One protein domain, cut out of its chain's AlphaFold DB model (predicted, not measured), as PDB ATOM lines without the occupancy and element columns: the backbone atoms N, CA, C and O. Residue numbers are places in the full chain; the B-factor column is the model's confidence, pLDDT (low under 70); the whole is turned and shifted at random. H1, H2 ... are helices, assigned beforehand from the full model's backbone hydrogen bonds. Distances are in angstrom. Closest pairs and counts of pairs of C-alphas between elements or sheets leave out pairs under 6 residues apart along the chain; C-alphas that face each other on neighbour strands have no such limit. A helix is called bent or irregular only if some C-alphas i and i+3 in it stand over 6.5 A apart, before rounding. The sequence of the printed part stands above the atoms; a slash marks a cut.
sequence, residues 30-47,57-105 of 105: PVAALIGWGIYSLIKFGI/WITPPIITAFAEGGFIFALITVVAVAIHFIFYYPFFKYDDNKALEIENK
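This is residues 30 to 47 and 57 to 105 of the 105 residues of an uncharacterized protein of Companilactobacillus suantsaicola (UniProt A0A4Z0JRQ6). One long helix arm, H2b, makes the length; the short arm H2a folds back on its beginning, H1 packs on its residues 76 to 84, and residues 88 to 105 stick out. The printed part has 67 residues with two named helices, H1 then H2, and is all helix. It is only just extended, close to loose, with a radius of gyration of the C-alphas of 16.8 A and spans of 59 by 22 by 18 A.

H2, residues 61 to 103, was assigned as one helix by its hydrogen bonds but is bent, C-alphas 68 and 71 being 9.5 A apart; its arms are H2a, residues 61 to 68, and H2b, residues 71 to 103. H2b is irregular, with C-alphas 87 and 90 6.9 A apart, and has a kink of 40 degrees near residue 90. With residues 72 to 78 alone it touches H2a, opposite ways at a shallow tilt of 11 degrees; the closest C-alphas, of Phe 66 and Ala 74, are 4.7 A apart. With residues 76 to 84 alone it touches H1, residues 30 to 42, opposite ways at a shallow tilt of 25 degrees; the closest C-alphas, of Ile 35 and Ala 80, are 6.7 A apart. H1 and H2a are apart. Every O i to N i+4 pair is within hydrogen-bond range in H1 and H2a, and 27 of 29 in H2b.

H2b measures 45.0 A, ending at C-alpha 103 (50.159, 26.408, -17.966). H2a measures 10.3 A. H1 measures 18.1 A from C-alpha 30 (20.773, 36.295, -1.972).

The C-alphas farthest apart, of Gly 46 and Lys 105, are 58.9 A apart. Residues 48 to 56 are not printed; C-alphas 47 and 57 are 19.8 A apart across this cut, in the link from H1 to H2. Residues 39 to 47, 57 and 105 have pLDDT under 70.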
ATOM      1  N   PRO A  30      21.429  34.989  -1.985       82.06
ATOM      2  CA  PRO A  30      20.773  36.295  -1.972       82.06
ATOM      3  C   PRO A  30      20.347  36.759  -3.365       82.06
ATOM      4  O   PRO A  30      19.228  37.234  -3.529       82.06
ATOM      5  N   VAL A  31      21.204  36.595  -4.379       79.44
ATOM      6  CA  VAL A  31      20.887  36.980  -5.762       79.44
ATOM      7  C   VAL A  31      19.727  36.141  -6.304       79.44
ATOM      8  O   VAL A  31      18.772  36.712  -6.826       79.44
ATOM      9  N   ALA A  32      19.740  34.821  -6.097       77.00
ATOM     10  CA  ALA A  32      18.632  33.940  -6.471       77.00
ATOM     11  C   ALA A  32      17.318  34.347  -5.789       77.00
ATOM     12  O   ALA A  32      16.272  34.416  -6.437       77.00
ATOM     13  N   ALA A  33      17.371  34.652  -4.489       78.94
ATOM     14  CA  ALA A  33      16.212  35.070  -3.710       78.94
ATOM     15  C   ALA A  33      15.656  36.421  -4.185       78.94
ATOM     16  O   ALA A  33      14.443  36.569  -4.315       78.94
ATOM     17  N   LEU A  34      16.524  37.389  -4.495       81.44
ATOM     18  CA  LEU A  34      16.127  38.693  -5.033       81.44
ATOM     19  C   LEU A  34      15.499  38.567  -6.421       81.44
ATOM     20  O   LEU A  34      14.484  39.207  -6.690       81.44
ATOM     21  N   ILE A  35      16.067  37.722  -7.283       75.25
ATOM     22  CA  ILE A  35      15.514  37.426  -8.608       75.25
ATOM     23  C   ILE A  35      14.129  36.790  -8.449       75.25
ATOM     24  O   ILE A  35      13.160  37.308  -9.005       75.25
ATOM     25  N   GLY A  36      14.005  35.741  -7.631       73.81
ATOM     26  CA  GLY A  36      12.732  35.063  -7.367       73.81
ATOM     27  C   GLY A  36      11.668  35.992  -6.776       73.81
ATOM     28  O   GLY A  36      10.525  35.996  -7.230       73.81
ATOM     29  N   TRP A  37      12.049  36.840  -5.819       71.50
ATOM     30  CA  TRP A  37      11.149  37.824  -5.217       71.50
ATOM     31  C   TRP A  37      10.726  38.922  -6.202       71.50
ATOM     32  O   TRP A  37       9.550  39.294  -6.246       71.50
ATOM     33  N   GLY A  38      11.650  39.418  -7.029       72.19
ATOM     34  CA  GLY A  38      11.358  40.406  -8.069       72.19
ATOM     35  C   GLY A  38      10.390  39.859  -9.117       72.19
ATOM     36  O   GLY A  38       9.403  40.509  -9.451       72.19
ATOM     37  N   ILE A  39      10.615  38.626  -9.566       67.56
ATOM     38  CA  ILE A  39       9.726  37.900 -10.480       67.56
ATOM     39  C   ILE A  39       8.328  37.741  -9.875       67.56
ATOM     40  O   ILE A  39       7.341  38.083 -10.525       67.56
ATOM     41  N   TYR A  40       8.239  37.259  -8.633       68.12
ATOM     42  CA  TYR A  40       6.964  37.080  -7.933       68.12
ATOM     43  C   TYR A  40       6.202  38.405  -7.785       68.12
ATOM     44  O   TYR A  40       4.985  38.456  -7.938       68.12
ATOM     45  N   SER A  41       6.920  39.505  -7.549       67.50
ATOM     46  CA  SER A  41       6.328  40.841  -7.408       67.50
ATOM     47  C   SER A  41       5.845  41.432  -8.740       67.50
ATOM     48  O   SER A  41       4.856  42.167  -8.769       67.50
ATOM     49  N   LEU A  42       6.523  41.116  -9.849       62.81
ATOM     50  CA  LEU A  42       6.152  41.549 -11.202       62.81
ATOM     51  C   LEU A  42       4.950  40.773 -11.753       62.81
ATOM     52  O   LEU A  42       4.175  41.295 -12.555       62.81
ATOM     53  N   ILE A  43       4.785  39.528 -11.316       64.81
ATOM     54  CA  ILE A  43       3.823  38.582 -11.865       64.81
ATOM     55  C   ILE A  43       2.759  38.348 -10.804       64.81
ATOM     56  O   ILE A  43       2.835  37.429  -9.998       64.81
ATOM     57  N   LYS A  44       1.746  39.220 -10.805       58.97
ATOM     58  CA  LYS A  44       0.553  39.096  -9.959       58.97
ATOM     59  C   LYS A  44      -0.289  37.886 -10.391       58.97
ATOM     60  O   LYS A  44      -1.348  38.054 -10.985       58.97
ATOM     61  N   PHE A  45       0.180  36.673 -10.132       59.69
ATOM     62  CA  PHE A  45      -0.605  35.454 -10.301       59.69
ATOM     63  C   PHE A  45      -1.053  34.929  -8.940       59.69
ATOM     64  O   PHE A  45      -0.325  35.001  -7.951       59.69
ATOM     65  N   GLY A  46      -2.281  34.412  -8.896       56.00
ATOM     66  CA  GLY A  46      -2.758  33.640  -7.755       56.00
ATOM     67  C   GLY A  46      -1.865  32.419  -7.541       56.00
ATOM     68  O   GLY A  46      -1.356  31.840  -8.500       56.00
ATOM     69  N   ILE A  47      -1.662  32.049  -6.279       57.97
ATOM     70  CA  ILE A  47      -0.837  30.904  -5.887       57.97
ATOM     71  C   ILE A  47      -1.385  29.649  -6.577       57.97
ATOM     72  O   ILE A  47      -2.500  29.217  -6.282       57.97
ATOM     73  N   TRP A  57      13.931  18.095  -4.529       68.44
ATOM     74  CA  TRP A  57      14.987  19.100  -4.747       68.44
ATOM     75  C   TRP A  57      16.003  18.734  -5.846       68.44
ATOM     76  O   TRP A  57      16.745  19.601  -6.302       68.44
ATOM     77  N   ILE A  58      16.032  17.469  -6.278       72.06
ATOM     78  CA  ILE A  58      16.828  16.979  -7.416       72.06
ATOM     79  C   ILE A  58      16.150  17.206  -8.774       72.06
ATOM     80  O   ILE A  58      16.737  16.912  -9.815       72.06
ATOM     81  N   THR A  59      14.901  17.672  -8.785       74.31
ATOM     82  CA  THR A  59      14.147  17.884 -10.022       74.31
ATOM     83  C   THR A  59      14.723  19.095 -10.758       74.31
ATOM     84  O   THR A  59      14.964  20.126 -10.125       74.31
ATOM     85  N   PRO A  60      14.946  19.015 -12.083       75.00
ATOM     86  CA  PRO A  60      15.454  20.146 -12.843       75.00
ATOM     87  C   PRO A  60      14.555  21.384 -12.665       75.00
ATOM     88  O   PRO A  60      13.341  21.278 -12.872       75.00
ATOM     89  N   PRO A  61      15.123  22.566 -12.363       75.81
ATOM     90  CA  PRO A  61      14.349  23.750 -11.979       75.81
ATOM     91  C   PRO A  61      13.408  24.254 -13.084       75.81
ATOM     92  O   PRO A  61      12.389  24.879 -12.817       75.81
ATOM     93  N   ILE A  62      13.715  23.961 -14.351       79.06
ATOM     94  CA  ILE A  62      12.856  24.319 -15.490       79.06
ATOM     95  C   ILE A  62      11.569  23.479 -15.485       79.06
ATOM     96  O   ILE A  62      10.496  23.991 -15.797       79.06
ATOM     97  N   ILE A  63      11.668  22.197 -15.115       78.25
ATOM     98  CA  ILE A  63      10.530  21.269 -15.082       78.25
ATOM     99  C   ILE A  63       9.633  21.590 -13.890       78.25
ATOM    100  O   ILE A  63       8.414  21.634 -14.051       78.25
ATOM    101  N   THR A  64      10.221  21.865 -12.720       77.12
ATOM    102  CA  THR A  64       9.453  22.287 -11.540       77.12
ATOM    103  C   THR A  64       8.719  23.591 -11.818       77.12
ATOM    104  O   THR A  64       7.509  23.656 -11.639       77.12
ATOM    105  N   ALA A  65       9.399  24.586 -12.394       76.19
ATOM    106  CA  ALA A  65       8.779  25.861 -12.736       76.19
ATOM    107  C   ALA A  65       7.660  25.717 -13.780       76.19
ATOM    108  O   ALA A  65       6.605  26.338 -13.655       76.19
ATOM    109  N   PHE A  66       7.844  24.862 -14.790       78.88
ATOM    110  CA  PHE A  66       6.784  24.566 -15.753       78.88
ATOM    111  C   PHE A  66       5.562  23.919 -15.089       78.88
ATOM    112  O   PHE A  66       4.429  24.283 -15.398       78.88
ATOM    113  N   ALA A  67       5.772  22.983 -14.165       75.75
ATOM    114  CA  ALA A  67       4.683  22.327 -13.450       75.75
ATOM    115  C   ALA A  67       3.975  23.271 -12.457       75.75
ATOM    116  O   ALA A  67       2.764  23.170 -12.266       75.75
ATOM    117  N   GLU A  68       4.706  24.217 -11.867       75.06
ATOM    118  CA  GLU A  68       4.204  25.191 -10.893       75.06
ATOM    119  C   GLU A  68       3.425  26.352 -11.515       75.06
ATOM    120  O   GLU A  68       2.507  26.872 -10.888       75.06
ATOM    121  N   GLY A  69       3.745  26.781 -12.733       72.56
ATOM    122  CA  GLY A  69       3.110  27.971 -13.316       72.56
ATOM    123  C   GLY A  69       3.084  28.013 -14.839       72.56
ATOM    124  O   GLY A  69       2.885  29.074 -15.435       72.56
ATOM    125  N   GLY A  70       3.272  26.865 -15.488       76.25
ATOM    126  CA  GLY A  70       3.216  26.723 -16.936       76.25
ATOM    127  C   GLY A  70       4.395  27.376 -17.658       76.25
ATOM    128  O   GLY A  70       5.478  27.594 -17.113       76.25
ATOM    129  N   PHE A  71       4.178  27.704 -18.932       76.62
ATOM    130  CA  PHE A  71       5.229  28.196 -19.828       76.62
ATOM    131  C   PHE A  71       5.877  29.511 -19.360       76.62
ATOM    132  O   PHE A  71       7.071  29.718 -19.558       76.62
ATOM    133  N   ILE A  72       5.107  30.379 -18.697       76.88
ATOM    134  CA  ILE A  72       5.595  31.665 -18.181       76.88
ATOM    135  C   ILE A  72       6.656  31.432 -17.098       76.88
ATOM    136  O   ILE A  72       7.740  32.006 -17.172       76.88
ATOM    137  N   PHE A  73       6.391  30.538 -16.143       75.69
ATOM    138  CA  PHE A  73       7.332  30.194 -15.072       75.69
ATOM    139  C   PHE A  73       8.574  29.472 -15.602       75.69
ATOM    140  O   PHE A  73       9.684  29.753 -15.157       75.69
ATOM    141  N   ALA A  74       8.426  28.613 -16.613       79.88
ATOM    142  CA  ALA A  74       9.573  28.000 -17.280       79.88
ATOM    143  C   ALA A  74      10.498  29.049 -17.926       79.88
ATOM    144  O   ALA A  74      11.714  29.001 -17.732       79.88
ATOM    145  N   LEU A  75       9.933  30.026 -18.646       80.44
ATOM    146  CA  LEU A  75      10.696  31.105 -19.284       80.44
ATOM    147  C   LEU A  75      11.448  31.957 -18.255       80.44
ATOM    148  O   LEU A  75      12.617  32.288 -18.433       80.44
ATOM    149  N   ILE A  76      10.782  32.276 -17.155       78.44
ATOM    150  CA  ILE A  76      11.349  33.018 -16.031       78.44
ATOM    151  C   ILE A  76      12.536  32.284 -15.418       78.44
ATOM    152  O   ILE A  76      13.579  32.894 -15.188       78.44
ATOM    153  N   THR A  77      12.404  30.980 -15.185       79.62
ATOM    154  CA  THR A  77      13.499  30.164 -14.658       79.62
ATOM    155  C   THR A  77      14.683  30.137 -15.615       79.62
ATOM    156  O   THR A  77      15.823  30.243 -15.173       79.62
ATOM    157  N   VAL A  78      14.444  30.075 -16.927       84.00
ATOM    158  CA  VAL A  78      15.515  30.184 -17.930       84.00
ATOM    159  C   VAL A  78      16.229  31.536 -17.833       84.00
ATOM    160  O   VAL A  78      17.460  31.578 -17.830       84.00
ATOM    161  N   VAL A  79      15.486  32.636 -17.687       82.56
ATOM    162  CA  VAL A  79      16.075  33.973 -17.496       82.56
ATOM    163  C   VAL A  79      16.861  34.054 -16.183       82.56
ATOM    164  O   VAL A  79      17.974  34.574 -16.175       82.56
ATOM    165  N   ALA A  80      16.344  33.496 -15.086       80.38
ATOM    166  CA  ALA A  80      17.037  33.467 -13.798       80.38
ATOM    167  C   ALA A  80      18.358  32.685 -13.872       80.38
ATOM    168  O   ALA A  80      19.382  33.153 -13.373       80.38
ATOM    169  N   VAL A  81      18.361  31.536 -14.556       82.94
ATOM    170  CA  VAL A  81      19.575  30.749 -14.822       82.94
ATOM    171  C   VAL A  81      20.572  31.548 -15.664       82.94
ATOM    172  O   VAL A  81      21.763  31.544 -15.356       82.94
ATOM    173  N   ALA A  82      20.111  32.280 -16.682       84.88
ATOM    174  CA  ALA A  82      20.978  33.130 -17.497       84.88
ATOM    175  C   ALA A  82      21.606  34.275 -16.684       84.88
ATOM    176  O   ALA A  82      22.801  34.536 -16.808       84.88
ATOM    177  N   ILE A  83      20.839  34.924 -15.802       82.62
ATOM    178  CA  ILE A  83      21.359  35.966 -14.902       82.62
ATOM    179  C   ILE A  83      22.397  35.376 -13.941       82.62
ATOM    180  O   ILE A  83      23.463  35.961 -13.759       82.62
ATOM    181  N   HIS A  84      22.128  34.197 -13.375       79.31
ATOM    182  CA  HIS A  84      23.097  33.478 -12.545       79.31
ATOM    183  C   HIS A  84      24.385  33.165 -13.306       79.31
ATOM    184  O   HIS A  84      25.476  33.377 -12.780       79.31
ATOM    185  N   PHE A  85      24.277  32.712 -14.556       82.00
ATOM    186  CA  PHE A  85      25.438  32.460 -15.402       82.00
ATOM    187  C   PHE A  85      26.265  33.733 -15.615       82.00
ATOM    188  O   PHE A  85      27.478  33.712 -15.428       82.00
ATOM    189  N   ILE A  86      25.616  34.861 -15.924       84.44
ATOM    190  CA  ILE A  86      26.285  36.159 -16.100       84.44
ATOM    191  C   ILE A  86      26.960  36.618 -14.802       84.44
ATOM    192  O   ILE A  86      28.068  37.146 -14.850       84.44
ATOM    193  N   PHE A  87      26.333  36.393 -13.646       82.00
ATOM    194  CA  PHE A  87      26.908  36.741 -12.345       82.00
ATOM    195  C   PHE A  87      28.171  35.926 -12.027       82.00
ATOM    196  O   PHE A  87      29.138  36.470 -11.498       82.00
ATOM    197  N   TYR A  88      28.189  34.641 -12.383       77.56
ATOM    198  CA  TYR A  88      29.345  33.759 -12.184       77.56
ATOM    199  C   TYR A  88      30.441  33.925 -13.244       77.56
ATOM    200  O   TYR A  88      31.613  33.672 -12.960       77.56
ATOM    201  N   TYR A  89      30.089  34.382 -14.447       82.19
ATOM    202  CA  TYR A  89      31.010  34.546 -15.570       82.19
ATOM    203  C   TYR A  89      32.288  35.360 -15.270       82.19
ATOM    204  O   TYR A  89      33.368  34.886 -15.633       82.19
ATOM    205  N   PRO A  90      32.255  36.537 -14.606       81.31
ATOM    206  CA  PRO A  90      33.479  37.293 -14.326       81.31
ATOM    207  C   PRO A  90      34.447  36.544 -13.401       81.31
ATOM    208  O   PRO A  90      35.659  36.637 -13.587       81.31
ATOM    209  N   PHE A  91      33.926  35.779 -12.441       80.62
ATOM    210  CA  PHE A  91      34.743  34.983 -11.522       80.62
ATOM    211  C   PHE A  91      35.374  33.789 -12.235       80.62
ATOM    212  O   PHE A  91      36.566  33.546 -12.081       80.62
ATOM    213  N   PHE A  92      34.593  33.109 -13.078       80.56
ATOM    214  CA  PHE A  92      35.089  32.023 -13.920       80.56
ATOM    215  C   PHE A  92      36.212  32.498 -14.850       80.56
ATOM    216  O   PHE A  92      37.279  31.896 -14.894       80.56
ATOM    217  N   LYS A  93      36.018  33.630 -15.539       81.31
ATOM    218  CA  LYS A  93      37.026  34.192 -16.449       81.31
ATOM    219  C   LYS A  93      38.327  34.574 -15.733       81.31
ATOM    220  O   LYS A  93      39.403  34.467 -16.311       81.31
ATOM    221  N   TYR A  94      38.240  35.052 -14.492       81.69
ATOM    222  CA  TYR A  94      39.426  35.375 -13.700       81.69
ATOM    223  C   TYR A  94      40.257  34.126 -13.372       81.69
ATOM    224  O   TYR A  94      41.483  34.163 -13.451       81.69
ATOM    225  N   ASP A  95      39.594  33.033 -13.010       79.31
ATOM    226  CA  ASP A  95      40.248  31.767 -12.680       79.31
ATOM    227  C   ASP A  95      40.837  31.079 -13.916       79.31
ATOM    228  O   ASP A  95      41.971  30.613 -13.872       79.31
ATOM    229  N   ASP A  96      40.120  31.120 -15.042       83.38
ATOM    230  CA  ASP A  96      40.585  30.623 -16.342       83.38
ATOM    231  C   ASP A  96      41.886  31.320 -16.778       83.38
ATOM    232  O   ASP A  96      42.871  30.670 -17.122       83.38
ATOM    233  N   ASN A  97      41.954  32.650 -16.639       82.00
ATOM    234  CA  ASN A  97      43.178  33.407 -16.916       82.00
ATOM    235  C   ASN A  97      44.345  33.009 -15.994       82.00
ATOM    236  O   ASN A  97      45.489  32.954 -16.442       82.00
ATOM    237  N   LYS A  98      44.077  32.728 -14.712       81.38
ATOM    238  CA  LYS A  98      45.109  32.266 -13.771       81.38
ATOM    239  C   LYS A  98      45.618  30.869 -14.102       81.38
ATOM    240  O   LYS A  98      46.815  30.628 -13.981       81.38
ATOM    241  N   ALA A  99      44.732  29.958 -14.498       80.75
ATOM    242  CA  ALA A  99      45.120  28.625 -14.943       80.75
ATOM    243  C   ALA A  99      46.013  28.707 -16.192       80.75
ATOM    244  O   ALA A  99      47.078  28.095 -16.225       80.75
ATOM    245  N   LEU A 100      45.648  29.568 -17.148       83.00
ATOM    246  CA  LEU A 100      46.451  29.872 -18.337       83.00
ATOM    247  C   LEU A 100      47.843  30.431 -17.999       83.00
ATOM    248  O   LEU A 100      48.824  30.062 -18.640       83.00
ATOM    249  N   GLU A 101      47.972  31.309 -17.001       82.12
ATOM    250  CA  GLU A 101      49.285  31.808 -16.552       82.12
ATOM    251  C   GLU A 101      50.171  30.709 -15.943       82.12
ATOM    252  O   GLU A 101      51.398  30.800 -16.026       82.12
ATOM    253  N   ILE A 102      49.570  29.692 -15.320       83.00
ATOM    254  CA  ILE A 102      50.285  28.546 -14.748       83.00
ATOM    255  C   ILE A 102      50.696  27.564 -15.849       83.00
ATOM    256  O   ILE A 102      51.821  27.083 -15.811       83.00
ATOM    257  N   GLU A 103      49.833  27.291 -16.832       78.25
ATOM    258  CA  GLU A 103      50.159  26.408 -17.966       78.25
ATOM    259  C   GLU A 103      51.253  26.974 -18.880       78.25
ATOM    260  O   GLU A 103      52.006  26.214 -19.484       78.25
ATOM    261  N   ASN A 104      51.355  28.301 -18.991       73.88
ATOM    262  CA  ASN A 104      52.371  28.964 -19.815       73.88
ATOM    263  C   ASN A 104      53.721  29.177 -19.095       73.88
ATOM    264  O   ASN A 104      54.611  29.820 -19.661       73.88
ATOM    265  N   LYS A 105      53.880  28.680 -17.862       55.91
ATOM    266  CA  LYS A 105      55.139  28.680 -17.098       55.91
ATOM    267  C   LYS A 105      55.797  27.309 -17.100       55.91
ATOM    268  O   LYS A 105      57.046  27.296 -17.173       55.91
TER     269      LYS A 105